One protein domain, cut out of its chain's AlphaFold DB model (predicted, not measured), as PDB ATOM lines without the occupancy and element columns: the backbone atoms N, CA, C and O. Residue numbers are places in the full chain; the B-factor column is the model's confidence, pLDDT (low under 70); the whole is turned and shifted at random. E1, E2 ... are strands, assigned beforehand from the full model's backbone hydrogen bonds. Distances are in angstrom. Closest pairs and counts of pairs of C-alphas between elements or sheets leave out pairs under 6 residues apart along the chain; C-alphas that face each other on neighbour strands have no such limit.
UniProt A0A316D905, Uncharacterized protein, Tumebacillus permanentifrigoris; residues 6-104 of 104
ATOM      1  N   LEU A   6     117.079 149.112 132.561       82.25
ATOM      2  CA  LEU A   6     118.308 148.828 131.809       82.25
ATOM      3  C   LEU A   6     119.571 149.235 132.585       82.25
ATOM      4  O   LEU A   6     120.627 148.628 132.421       82.25
ATOM      5  N   LYS A   7     119.467 150.230 133.477       86.69
ATOM      6  CA  LYS A   7     120.572 150.643 134.359       86.69
ATOM      7  C   LYS A   7     120.816 149.656 135.502       86.69
ATOM      8  O   LYS A   7     121.890 149.678 136.092       86.69
ATOM      9  N   LEU A   8     119.835 148.809 135.809       89.38
ATOM     10  CA  LEU A   8     119.901 147.823 136.887       89.38
ATOM     11  C   LEU A   8     120.417 146.456 136.415       89.38
ATOM     12  O   LEU A   8     120.626 145.576 137.250       89.38
ATOM     13  N   LEU A   9     120.673 146.281 135.110       91.00
ATOM     14  CA  LEU A   9     121.265 145.069 134.530       91.00
ATOM     15  C   LEU A   9     122.751 144.949 134.915       91.00
ATOM     16  O   LEU A   9     123.661 145.207 134.124       91.00
ATOM     17  N   THR A  10     122.990 144.623 136.180       92.94
ATOM     18  CA  THR A  10     124.311 144.609 136.821       92.94
ATOM     19  C   THR A  10     124.960 143.231 136.809       92.94
ATOM     20  O   THR A  10     126.177 143.124 136.947       92.94
ATOM     21  N   GLN A  11     124.170 142.176 136.624       95.69
ATOM     22  CA  GLN A  11     124.640 140.798 136.607       95.69
ATOM     23  C   GLN A  11     124.879 140.330 135.174       95.69
ATOM     24  O   GLN A  11     124.453 140.958 134.207       95.69
ATOM     25  N   THR A  12     125.595 139.217 135.035       95.50
ATOM     26  CA  THR A  12     125.868 138.589 133.741       95.50
ATOM     27  C   THR A  12     125.316 137.174 133.739       95.50
ATOM     28  O   THR A  12     125.548 136.417 134.681       95.50
ATOM     29  N   VAL A  13     124.583 136.831 132.685       96.75
ATOM     30  CA  VAL A  13     124.045 135.491 132.431       96.75
ATOM     31  C   VAL A  13     124.548 134.994 131.083       96.75
ATOM     32  O   VAL A  13     124.901 135.796 130.218       96.75
ATOM     33  N   LEU A  14     124.576 133.676 130.899       97.25
ATOM     34  CA  LEU A  14     124.827 133.075 129.588       97.25
ATOM     35  C   LEU A  14     123.509 132.603 128.991       97.25
ATOM     36  O   LEU A  14     122.741 131.919 129.672       97.25
ATOM     37  N   ILE A  15     123.278 132.934 127.727       96.94
ATOM     38  CA  ILE A  15     122.125 132.460 126.967       96.94
ATOM     39  C   ILE A  15     122.617 131.578 125.833       96.94
ATOM     40  O   ILE A  15     123.416 131.988 124.998       96.94
ATOM     41  N   GLU A  16     122.115 130.353 125.809       96.88
ATOM     42  CA  GLU A  16     122.345 129.395 124.741       96.88
ATOM     43  C   GLU A  16     120.997 129.194 124.029       96.88
ATOM     44  O   GLU A  16     120.055 128.625 124.590       96.88
ATOM     45  N   ASN A  17     120.859 129.712 122.808       95.62
ATOM     46  CA  ASN A  17     119.613 129.595 122.048       95.62
ATOM     47  C   ASN A  17     119.487 128.210 121.406       95.62
ATOM     48  O   ASN A  17     120.462 127.671 120.888       95.62
ATOM     49  N   SER A  18     118.280 127.639 121.421       93.69
ATOM     50  CA  SER A  18     118.002 126.355 120.764       93.69
ATOM     51  C   SER A  18     118.165 126.498 119.248       93.69
ATOM     52  O   SER A  18     117.414 127.242 118.618       93.69
ATOM     53  N   THR A  19     119.088 125.748 118.649       93.19
ATOM     54  CA  THR A  19     119.315 125.715 117.192       93.19
ATOM     55  C   THR A  19     118.526 124.612 116.500       93.19
ATOM     56  O   THR A  19     118.364 124.640 115.282       93.19
ATOM     57  N   GLY A  20     117.997 123.656 117.263       90.12
ATOM     58  CA  GLY A  20     117.177 122.587 116.724       90.12
ATOM     59  C   GLY A  20     117.096 121.395 117.658       90.12
ATOM     60  O   GLY A  20     117.322 121.482 118.865       90.12
ATOM     61  N   THR A  21     116.743 120.258 117.082       90.75
ATOM     62  CA  THR A  21     116.692 118.986 117.787       90.75
ATOM     63  C   THR A  21     117.420 117.952 116.945       90.75
ATOM     64  O   THR A  21     117.185 117.846 115.742       90.75
ATOM     65  N   THR A  22     118.313 117.197 117.576       89.56
ATOM     66  CA  THR A  22     118.990 116.060 116.948       89.56
ATOM     67  C   THR A  22     117.981 115.016 116.467       89.56
ATOM     68  O   THR A  22     116.837 114.957 116.927       89.56
ATOM     69  N   LYS A  23     118.443 114.080 115.628       85.94
ATOM     70  CA  LYS A  23     117.666 112.893 115.221       85.94
ATOM     71  C   LYS A  23     117.171 112.037 116.401       85.94
ATOM     72  O   LYS A  23     116.287 111.211 116.210       85.94
ATOM     73  N   HIS A  24     117.726 112.233 117.599       88.50
ATOM     74  CA  HIS A  24     117.386 111.499 118.819       88.50
ATOM     75  C   HIS A  24     116.530 112.308 119.807       88.50
ATOM     76  O   HIS A  24     116.351 111.882 120.944       88.50
ATOM     77  N   GLY A  25     116.002 113.473 119.414       84.44
ATOM     78  CA  GLY A  25     115.134 114.271 120.288       84.44
ATOM     79  C   GLY A  25     115.879 115.173 121.280       84.44
ATOM     80  O   GLY A  25     115.245 115.913 122.028       84.44
ATOM     81  N   THR A  26     117.215 115.161 121.292       87.94
ATOM     82  CA  THR A  26     118.017 116.063 122.134       87.94
ATOM     83  C   THR A  26     118.048 117.466 121.536       87.94
ATOM     84  O   THR A  26     118.359 117.607 120.354       87.94
ATOM     85  N   VAL A  27     117.752 118.491 122.339       88.88
ATOM     86  CA  VAL A  27     117.861 119.900 121.928       88.88
ATOM     87  C   VAL A  27     119.330 120.258 121.726       88.88
ATOM     88  O   VAL A  27     120.152 120.052 122.621       88.88
ATOM     89  N   GLU A  28     119.648 120.797 120.553       93.44
ATOM     90  CA  GLU A  28     120.952 121.389 120.274       93.44
ATOM     91  C   GLU A  28     120.912 122.876 120.589       93.44
ATOM     92  O   GLU A  28     119.914 123.559 120.338       93.44
ATOM     93  N   TYR A  29     122.014 123.368 121.142       94.50
ATOM     94  CA  TYR A  29     122.159 124.761 121.518       94.50
ATOM     95  C   TYR A  29     123.275 125.403 120.706       94.50
ATOM     96  O   TYR A  29     124.304 124.780 120.435       94.50
ATOM     97  N   GLY A  30     123.049 126.654 120.323       93.56
ATOM     98  CA  GLY A  30     124.037 127.494 119.668       93.56
ATOM     99  C   GLY A  30     125.145 127.951 120.621       93.56
ATOM    100  O   GLY A  30     125.156 127.579 121.798       93.56
ATOM    101  N   PRO A  31     126.085 128.774 120.125       94.38
ATOM    102  CA  PRO A  31     127.145 129.322 120.959       94.38
ATOM    103  C   PRO A  31     126.558 130.136 122.125       94.38
ATOM    104  O   PRO A  31     125.551 130.825 121.937       94.38
ATOM    105  N   PRO A  32     127.175 130.079 123.318       94.81
ATOM    106  CA  PRO A  32     126.720 130.854 124.459       94.81
ATOM    107  C   PRO A  32     126.976 132.352 124.249       94.81
ATOM    108  O   PRO A  32     128.084 132.760 123.897       94.81
ATOM    109  N   GLU A  33     125.970 133.173 124.531       95.81
ATOM    110  CA  GLU A  33     126.054 134.632 124.515       95.81
ATOM    111  C   GLU A  33     126.072 135.178 125.949       95.81
ATOM    112  O   GLU A  33     125.220 134.831 126.768       95.81
ATOM    113  N   LEU A  34     127.055 136.027 126.269       96.19
ATOM    114  CA  LEU A  34     127.115 136.735 127.549       96.19
ATOM    115  C   LEU A  34     126.201 137.960 127.501       96.19
ATOM    116  O   LEU A  34     126.471 138.915 126.773       96.19
ATOM    117  N   CYS A  35     125.162 137.962 128.329       95.38
ATOM    118  CA  CYS A  35     124.176 139.034 128.378       95.38
ATOM    119  C   CYS A  35     124.161 139.699 129.755       95.38
ATOM    120  O   CYS A  35     124.264 139.035 130.791       95.38
ATOM    121  N   LYS A  36     123.973 141.023 129.777       95.56
ATOM    122  CA  LYS A  36     123.669 141.737 131.020       95.56
ATOM    123  C   LYS A  36     122.229 141.465 131.429       95.56
ATOM    124  O   LYS A  36     121.325 141.555 130.600       95.56
ATOM    125  N   ALA A  37     122.030 141.171 132.705       96.38
ATOM    126  CA  ALA A  37     120.728 140.865 133.268       96.38
ATOM    127  C   ALA A  37     120.562 141.448 134.674       96.38
ATOM    128  O   ALA A  37     121.534 141.779 135.357       96.38
ATOM    129  N   LEU A  38     119.310 141.536 135.111       95.62
ATOM    130  CA  LEU A  38     118.943 141.669 136.518       95.62
ATOM    131  C   LEU A  38     118.204 140.393 136.920       95.62
ATOM    132  O   LEU A  38     117.150 140.111 136.358       95.62
ATOM    133  N   VAL A  39     118.762 139.630 137.858       95.50
ATOM    134  CA  VAL A  39     118.181 138.395 138.393       95.50
ATOM    135  C   VAL A  39     117.410 138.713 139.668       95.50
ATOM    136  O   VAL A  39     117.969 139.247 140.625       95.50
ATOM    137  N   MET A  40     116.137 138.337 139.688       95.50
ATOM    138  CA  MET A  40     115.222 138.512 140.808       95.50
ATOM    139  C   MET A  40     114.748 137.136 141.276       95.50
ATOM    140  O   MET A  40     114.096 136.412 140.527       95.50
ATOM    141  N   LEU A  41     115.079 136.763 142.511       94.00
ATOM    142  CA  LEU A  41     114.633 135.508 143.120       94.00
ATOM    143  C   LEU A  41     113.346 135.767 143.902       94.00
ATOM    144  O   LEU A  41     113.377 136.111 145.081       94.00
ATOM    145  N   GLU A  42     112.218 135.656 143.212       93.38
ATOM    146  CA  GLU A  42     110.881 135.859 143.759       93.38
ATOM    147  C   GLU A  42     109.971 134.730 143.278       93.38
ATOM    148  O   GLU A  42     109.907 134.442 142.082       93.38
ATOM    149  N   ILE A  43     109.253 134.108 144.215       94.00
ATOM    150  CA  ILE A  43     108.326 133.023 143.904       94.00
ATOM    151  C   ILE A  43     107.035 133.605 143.330       94.00
ATOM    152  O   ILE A  43     106.392 134.438 143.970       94.00
ATOM    153  N   LYS A  44     106.623 133.143 142.145       94.19
ATOM    154  CA  LYS A  44     105.416 133.651 141.476       94.19
ATOM    155  C   LYS A  44     104.700 132.579 140.664       94.19
ATOM    156  O   LYS A  44     105.336 131.812 139.949       94.19
ATOM    157  N   ALA A  45     103.368 132.576 140.715       94.88
ATOM    158  CA  ALA A  45     102.555 131.787 139.795       94.88
ATOM    159  C   ALA A  45     102.615 132.397 138.385       94.88
ATOM    160  O   ALA A  45     102.315 133.580 138.182       94.88
ATOM    161  N   VAL A  46     103.027 131.596 137.406       94.81
ATOM    162  CA  VAL A  46     103.109 131.975 135.992       94.81
ATOM    163  C   VAL A  46     102.439 130.914 135.128       94.81
ATOM    164  O   VAL A  46     102.158 129.812 135.585       94.81
ATOM    165  N   ARG A  47     102.161 131.260 133.869       93.69
ATOM    166  CA  ARG A  47     101.699 130.292 132.873       93.69
ATOM    167  C   ARG A  47     102.875 129.847 132.019       93.69
ATOM    168  O   ARG A  47     103.612 130.716 131.538       93.69
ATOM    169  N   ASP A  48     103.029 128.539 131.870       91.25
ATOM    170  CA  ASP A  48     104.017 127.944 130.969       91.25
ATOM    171  C   ASP A  48     103.585 128.055 129.490       91.25
ATOM    172  O   ASP A  48     102.551 128.650 129.162       91.25
ATOM    173  N   ASP A  49     104.386 127.506 128.576       87.06
ATOM    174  CA  ASP A  49     104.086 127.472 127.138       87.06
ATOM    175  C   ASP A  49     102.899 126.568 126.774       87.06
ATOM    176  O   ASP A  49     102.315 126.713 125.699       87.06
ATOM    177  N   GLN A  50     102.504 125.677 127.683       90.81
ATOM    178  CA  GLN A  50     101.336 124.807 127.585       90.81
ATOM    179  C   GLN A  50     100.096 125.396 128.273       90.81
ATOM    180  O   GLN A  50      99.045 124.755 128.299       90.81
ATOM    181  N   ASN A  51     100.183 126.639 128.768       91.19
ATOM    182  CA  ASN A  51      99.125 127.355 129.477       91.19
ATOM    183  C   ASN A  51      98.744 126.746 130.845       91.19
ATOM    184  O   ASN A  51      97.694 127.099 131.394       91.19
ATOM    185  N   ASN A  52      99.592 125.886 131.413       94.19
ATOM    186  CA  ASN A  52      99.449 125.383 132.776       94.19
ATOM    187  C   ASN A  52      99.951 126.423 133.778       94.19
ATOM    188  O   ASN A  52     100.878 127.185 133.500       94.19
ATOM    189  N   GLU A  53      99.356 126.437 134.969       95.69
ATOM    190  CA  GLU A  53      99.849 127.251 136.076       95.69
ATOM    191  C   GLU A  53     101.022 126.545 136.760       95.69
ATOM    192  O   GLU A  53     100.885 125.433 137.272       95.69
ATOM    193  N   VAL A  54     102.182 127.197 136.755       95.25
ATOM    194  CA  VAL A  54     103.426 126.692 137.338       95.25
ATOM    195  C   VAL A  54     104.026 127.728 138.280       95.25
ATOM    196  O   VAL A  54     103.809 128.935 138.141       95.25
ATOM    197  N   VAL A  55     104.798 127.260 139.258       95.44
ATOM    198  CA  VAL A  55     105.489 128.130 140.211       95.44
ATOM    199  C   VAL A  55     106.884 128.435 139.682       95.44
ATOM    200  O   VAL A  55     107.717 127.543 139.561       95.44
ATOM    201  N   SER A  56     107.128 129.707 139.386       94.88
ATOM    202  CA  SER A  56     108.452 130.234 139.078       94.88
ATOM    203  C   SER A  56     109.212 130.519 140.369       94.88
ATOM    204  O   SER A  56     108.634 131.010 141.340       94.88
ATOM    205  N   SER A  57     110.502 130.198 140.368       93.94
ATOM    206  CA  SER A  57     111.439 130.447 141.467       93.94
ATOM    207  C   SER A  57     112.124 131.815 141.364       93.94
ATOM    208  O   SER A  57     112.698 132.305 142.341       93.94
ATOM    209  N   GLY A  58     112.057 132.440 140.189       95.38
ATOM    210  CA  GLY A  58     112.583 133.767 139.936       95.38
ATOM    211  C   GLY A  58     112.411 134.202 138.487       95.38
ATOM    212  O   GLY A  58     111.934 133.470 137.624       95.38
ATOM    213  N   HIS A  59     112.816 135.431 138.203       96.50
ATOM    214  CA  HIS A  59     112.829 135.959 136.849       96.50
ATOM    215  C   HIS A  59     114.092 136.762 136.577       96.50
ATOM    216  O   HIS A  59     114.728 137.294 137.486       96.50
ATOM    217  N   ILE A  60     114.461 136.847 135.304       96.50
ATOM    218  CA  ILE A  60     115.496 137.758 134.834       96.50
ATOM    219  C   ILE A  60     114.903 138.813 133.910       96.50
ATOM    220  O   ILE A  60     113.995 138.538 133.120       96.50
ATOM    221  N   TYR A  61     115.464 140.012 133.986       96.50
ATOM    222  CA  TYR A  61     115.282 141.045 132.978       96.50
ATOM    223  C   TYR A  61     116.472 141.045 132.022       96.50
ATOM    224  O   TYR A  61     117.617 141.018 132.473       96.50
ATOM    225  N   LEU A  62     116.201 141.091 130.719       95.50
ATOM    226  CA  LEU A  62     117.207 141.145 129.652       95.50
ATOM    227  C   LEU A  62     116.929 142.323 128.724       95.50
ATOM    228  O   LEU A  62     115.770 142.630 128.465       95.50
ATOM    229  N   ASP A  63     117.975 142.944 128.182       94.38
ATOM    230  CA  ASP A  63     117.834 143.988 127.157       94.38
ATOM    231  C   ASP A  63     117.007 143.475 125.961       94.38
ATOM    232  O   ASP A  63     117.150 142.321 125.552       94.38
ATOM    233  N   GLY A  64     116.138 144.317 125.397       92.06
ATOM    234  CA  GLY A  64     115.260 143.941 124.286       92.06
ATOM    235  C   GLY A  64     115.990 143.481 123.019       92.06
ATOM    236  O   GLY A  64     115.390 142.808 122.184       92.06
ATOM    237  N   LYS A  65     117.289 143.783 122.887       91.94
ATOM    238  CA  LYS A  65     118.152 143.311 121.791       91.94
ATOM    239  C   LYS A  65     118.567 141.847 121.922       91.94
ATOM    240  O   LYS A  65     119.001 141.259 120.935       91.94
ATOM    241  N   VAL A  66     118.472 141.274 123.120       93.38
ATOM    242  CA  VAL A  66     118.834 139.879 123.375       93.38
ATOM    243  C   VAL A  66     117.785 138.964 122.755       93.38
ATOM    244  O   VAL A  66     116.586 139.145 122.965       93.38
ATOM    245  N   VAL A  67     118.236 137.954 122.015       92.31
ATOM    246  CA  VAL A  67     117.353 136.910 121.489       92.31
ATOM    247  C   VAL A  67     117.234 135.805 122.532       92.31
ATOM    248  O   VAL A  67     118.227 135.169 122.883       92.31
ATOM    249  N   VAL A  68     116.018 135.567 123.022       95.12
ATOM    250  CA  VAL A  68     115.715 134.512 123.994       95.12
ATOM    251  C   VAL A  68     114.340 133.913 123.709       95.12
ATOM    252  O   VAL A  68     113.387 134.626 123.404       95.12
ATOM    253  N   GLY A  69     114.230 132.590 123.799       94.19
ATOM    254  CA  GLY A  69     112.976 131.861 123.643       94.19
ATOM    255  C   GLY A  69     112.766 130.852 124.765       94.19
ATOM    256  O   GLY A  69     113.670 130.573 125.547       94.19
ATOM    257  N   ILE A  70     111.571 130.262 124.821       94.00
ATOM    258  CA  ILE A  70     111.209 129.266 125.846       94.00
ATOM    259  C   ILE A  70     112.140 128.040 125.843       94.00
ATOM    260  O   ILE A  70     112.432 127.464 126.882       94.00
ATOM    261  N   LYS A  71     112.659 127.659 124.670       93.94
ATOM    262  CA  LYS A  71     113.588 126.528 124.515       93.94
ATOM    263  C   LYS A  71     115.053 126.906 124.737       93.94
ATOM    264  O   LYS A  71     115.920 126.037 124.638       93.94
ATOM    265  N   SER A  72     115.348 128.182 124.977       95.44
ATOM    266  CA  SER A  72     116.705 128.622 125.282       95.44
ATOM    267  C   SER A  72     117.128 128.102 126.653       95.44
ATOM    268  O   SER A  72     116.311 127.763 127.508       95.44
ATOM    269  N   ARG A  73     118.435 128.029 126.865       95.44
ATOM    270  CA  ARG A  73     119.028 127.661 128.143       95.44
ATOM    271  C   ARG A  73     119.699 128.888 128.728       95.44
ATOM    272  O   ARG A  73     120.545 129.504 128.084       95.44
ATOM    273  N   VAL A  74     119.310 129.226 129.949       96.25
ATOM    274  CA  VAL A  74     119.917 130.307 130.719       96.25
ATOM    275  C   VAL A  74     120.860 129.711 131.756       96.25
ATOM    276  O   VAL A  74     120.500 128.770 132.454       96.25
ATOM    277  N   THR A  75     122.072 130.251 131.859       97.44
ATOM    278  CA  THR A  75     122.972 129.986 132.989       97.44
ATOM    279  C   THR A  75     123.019 131.229 133.864       97.44
ATOM    280  O   THR A  75     123.439 132.297 133.412       97.44
ATOM    281  N   LEU A  76     122.563 131.089 135.107       96.31
ATOM    282  CA  LEU A  76     122.536 132.158 136.101       96.31
ATOM    283  C   LEU A  76     123.941 132.441 136.665       96.31
ATOM    284  O   LEU A  76     124.837 131.607 136.526       96.31
ATOM    285  N   PRO A  77     124.154 133.575 137.367       95.25
ATOM    286  CA  PRO A  77     125.467 133.927 137.919       95.25
ATOM    287  C   PRO A  77     126.016 132.906 138.927       95.25
ATOM    288  O   PRO A  77     127.221 132.822 139.135       95.25
ATOM    289  N   ASN A  78     125.136 132.115 139.548       93.25
ATOM    290  CA  ASN A  78     125.500 131.022 140.453       93.25
ATOM    291  C   ASN A  78     125.850 129.706 139.719       93.25
ATOM    292  O   ASN A  78     126.039 128.682 140.369       93.25
ATOM    293  N   GLY A  79     125.873 129.704 138.382       95.25
ATOM    294  CA  GLY A  79     126.142 128.533 137.544       95.25
ATOM    295  C   GLY A  79     124.947 127.597 137.332       95.25
ATOM    296  O   GLY A  79     125.045 126.662 136.537       95.25
ATOM    297  N   SER A  80     123.814 127.832 138.001       95.88
ATOM    298  CA  SER A  80     122.609 127.019 137.811       95.88
ATOM    299  C   SER A  80     121.961 127.272 136.449       95.88
ATOM    300  O   SER A  80     122.081 128.359 135.877       95.88
ATOM    301  N   LYS A  81     121.273 126.249 135.932       96.31
ATOM    302  CA  LYS A  81     120.619 126.269 134.619       96.31
ATOM    303  C   LYS A  81     119.142 125.885 134.732       96.31
ATOM    304  O   LYS A  81     118.786 124.764 134.360       96.31
ATOM    305  N   PRO A  82     118.295 126.743 135.321       95.31
ATOM    306  CA  PRO A  82     116.885 126.424 135.479       95.31
ATOM    307  C   PRO A  82     116.170 126.399 134.115       95.31
ATOM    308  O   PRO A  82     116.599 127.085 133.178       95.31
ATOM    309  N   PRO A  83     115.100 125.597 133.971       93.75
ATOM    310  CA  PRO A  83     114.284 125.606 132.764       93.75
ATOM    311  C   PRO A  83     113.561 126.950 132.628       93.75
ATOM    312  O   PRO A  83     113.060 127.492 133.608       93.75
ATOM    313  N   ILE A  84     113.478 127.481 131.409       95.69
ATOM    314  CA  ILE A  84     112.689 128.687 131.157       95.69
ATOM    315  C   ILE A  84     111.213 128.291 131.108       95.69
ATOM    316  O   ILE A  84     110.809 127.471 130.289       95.69
ATOM    317  N   LEU A  85     110.412 128.896 131.982       95.69
ATOM    318  CA  LEU A  85     108.978 128.641 132.106       95.69
ATOM    319  C   LEU A  85     108.151 129.594 131.244       95.69
ATOM    320  O   LEU A  85     107.111 129.217 130.719       95.69
ATOM    321  N   SER A  86     108.578 130.850 131.103       95.00
ATOM    322  CA  SER A  86     107.828 131.851 130.340       95.00
ATOM    323  C   SER A  86     108.736 132.988 129.886       95.00
ATOM    324  O   SER A  86     109.590 133.443 130.644       95.00
ATOM    325  N   VAL A  87     108.529 133.487 128.666       96.06
ATOM    326  CA  VAL A  87     109.246 134.645 128.111       96.06
ATOM    327  C   VAL A  87     108.221 135.698 127.716       96.06
ATOM    328  O   VAL A  87     107.341 135.431 126.901       96.06
ATOM    329  N   LYS A  88     108.318 136.897 128.298       94.31
ATOM    330  CA  LYS A  88     107.374 137.993 128.052       94.31
ATOM    331  C   LYS A  88     108.102 139.238 127.546       94.31
ATOM    332  O   LYS A  88     108.939 139.766 128.284       94.31
ATOM    333  N   PRO A  89     107.784 139.742 126.341       94.75
ATOM    334  CA  PRO A  89     108.288 141.033 125.896       94.75
ATOM    335  C   PRO A  89     107.618 142.156 126.688       94.75
ATOM    336  O   PRO A  89     106.415 142.115 126.950       94.75
ATOM    337  N   GLN A  90     108.395 143.172 127.044       93.88
ATOM    338  CA  GLN A  90     107.894 144.459 127.505       93.88
ATOM    339  C   GLN A  90     108.170 145.488 126.416       93.88
ATOM    340  O   GLN A  90     109.321 145.679 126.024       93.88
ATOM    341  N   PHE A  91     107.116 146.121 125.911       92.31
ATOM    342  CA  PHE A  91     107.199 147.056 124.792       92.31
ATOM    343  C   PHE A  91     107.338 148.502 125.280       92.31
ATOM    344  O   PHE A  91     106.768 148.866 126.311       92.31
ATOM    345  N   ASP A  92     108.079 149.331 124.543       89.25
ATOM    346  CA  ASP A  92     108.053 150.784 124.733       89.25
ATOM    347  C   ASP A  92     106.900 151.424 123.937       89.25
ATOM    348  O   ASP A  92     106.150 150.755 123.223       89.25
ATOM    349  N   LEU A  93     106.740 152.743 124.073       88.62
ATOM    350  CA  LEU A  93     105.668 153.512 123.427       88.62
ATOM    351  C   LEU A  93     105.704 153.460 121.892       88.62
ATOM    352  O   LEU A  93     104.683 153.700 121.253       88.62
ATOM    353  N   ASP A  94     106.863 153.165 121.309       90.19
ATOM    354  CA  ASP A  94     107.051 153.006 119.865       90.19
ATOM    355  C   ASP A  94     106.754 151.578 119.364       90.19
ATOM    356  O   ASP A  94     106.862 151.309 118.170       90.19
ATOM    357  N   GLY A  95     106.373 150.662 120.263       88.00
ATOM    358  CA  GLY A  95     106.112 149.258 119.950       88.00
ATOM    359  C   GLY A  95     107.366 148.387 119.840       88.00
ATOM    360  O   GLY A  95     107.244 147.188 119.585       88.00
ATOM    361  N   SER A  96     108.565 148.938 120.049       90.25
ATOM    362  CA  SER A  96     109.798 148.154 120.127       90.25
ATOM    363  C   SER A  96     109.885 147.390 121.452       90.25
ATOM    364  O   SER A  96     109.326 147.809 122.469       90.25
ATOM    365  N   VAL A  97     110.574 146.245 121.466       92.56
ATOM    366  CA  VAL A  97     110.828 145.515 122.717       92.56
ATOM    367  C   VAL A  97     111.871 146.286 123.522       92.56
ATOM    368  O   VAL A  97     113.027 146.393 123.118       92.56
ATOM    369  N   HIS A  98     111.468 146.798 124.681       92.31
ATOM    370  CA  HIS A  98     112.347 147.482 125.622       92.31
ATOM    371  C   HIS A  98     113.206 146.480 126.402       92.31
ATOM    372  O   HIS A  98     114.417 146.653 126.530       92.31
ATOM    373  N   HIS A  99     112.581 145.425 126.926       94.31
ATOM    374  CA  HIS A  99     113.264 144.340 127.624       94.31
ATOM    375  C   HIS A  99     112.417 143.067 127.628       94.31
ATOM    376  O   HIS A  99     111.204 143.101 127.418       94.31
ATOM    377  N   TRP A 100     113.060 141.943 127.916       95.94
ATOM    378  CA  TRP A 100     112.399 140.665 128.150       95.94
ATOM    379  C   TRP A 100     112.300 140.393 129.645       95.94
ATOM    380  O   TRP A 100     113.263 140.612 130.379       95.94
ATOM    381  N   THR A 101     111.160 139.874 130.093       95.81
ATOM    382  CA  THR A 101     111.038 139.196 131.388       95.81
ATOM    383  C   THR A 101     111.021 137.695 131.144       95.81
ATOM    384  O   THR A 101     110.115 137.185 130.483       95.81
ATOM    385  N   VAL A 102     112.014 136.992 131.677       96.50
ATOM    386  CA  VAL A 102     112.159 135.542 131.530       96.50
ATOM    387  C   VAL A 102     111.984 134.898 132.898       96.50
ATOM    388  O   VAL A 102     112.776 135.150 133.800       96.50
ATOM    389  N   TYR A 103     110.940 134.092 133.049       96.62
ATOM    390  CA  TYR A 103     110.617 133.361 134.274       96.62
ATOM    391  C   TYR A 103     111.221 131.960 134.226       96.62
ATOM    392  O   TYR A 103     111.168 131.310 133.179       96.62
ATOM    393  N   PHE A 104     111.756 131.508 135.357       94.25
ATOM    394  CA  PHE A 104     112.389 130.201 135.537       94.25
ATOM    395  C   PHE A 104     112.070 129.596 136.914       94.25
ATOM    396  O   PHE A 104     111.440 130.288 137.753       94.25
TER     397      PHE A 104
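This is residues 6 to 104 of the 104 residues of an uncharacterized protein of Tumebacillus permanentifrigoris (UniProt A0A316D905). One strongly twisted sheet of six strands curls into an open trough, and two small hairpins, E2 with E3 and E5 with E6, extend it at two places. The first hairpin carries on from E1 to one end of the longest axis, while the turn between E9 and E10 lies toward the other end. The printed part has 99 residues with ten named strands, E1 to E10 in order, and no named helix, so its class is all strand. The sheet's order is E8, E1, E4, E7, E10, E9, all antiparallel. The whole is compact, with a radius of gyration of the C-alphas of 13.6 A and spans of 42 by 31 by 30 A.

Find C-alpha 11 at (124.640, 140.798, 136.607); from there E1 runs to residue 16, 16.6 A long. After Asn 17, E2 takes residues 18 to 21 and E3 residues 27 to 29. E4, residues 33 to 40, is the longest strand by residues, 19.9 A from end to end, and ends at C-alpha 40 (115.222, 138.512, 140.808). Then come E5, residues 44 to 47, E6, residues 53 to 56, E7, residues 59 to 63, and E8, residues 73 to 75. E9, residues 86 to 91, measures 16.2 A, and E10, residues 97 to 103, 16.8 A, ending at C-alpha 103 (110.617, 133.361, 134.274).

Start at E8, an edge strand antiparallel to E1, where N 75 and O 14 are 2.8 A apart. Beside E1 runs E4, with N 13 and O 35 at 2.9 A. E4 bends by 63 degrees at residue 36, and its pairing is staggered: residues 33 to 37 pair with E1, residues 37 to 40 with E7. Look there for N 40 and O 59, 2.8 A apart. E7 has E10 beside it, with N 60 and O 102 at 2.8 A, and E10 forms a hairpin with the other edge strand, E9, with N 88 and O 101 at 2.8 A. E1 runs on into E2 at 30 degrees; in the hairpin of E2 and E3, N 19 and O 28 are 2.9 A apart. In the hairpin of E5 and E6, N 56 and O 44 are 2.8 A apart, and E6 runs on into E7 at 78 degrees. The closest C-alphas of E5 and E9 are those of Arg 47 and Ser 86, 6.8 A. E2 and E5 are apart.

The C-alphas farthest apart, those of His 24 and Leu 93, are 43.9 A from each other. The printed part has no cut and no long link, and Phe 104 is the chain's last residue. The mean pLDDT of the printed part is 93.6, and no printed residue is under 70.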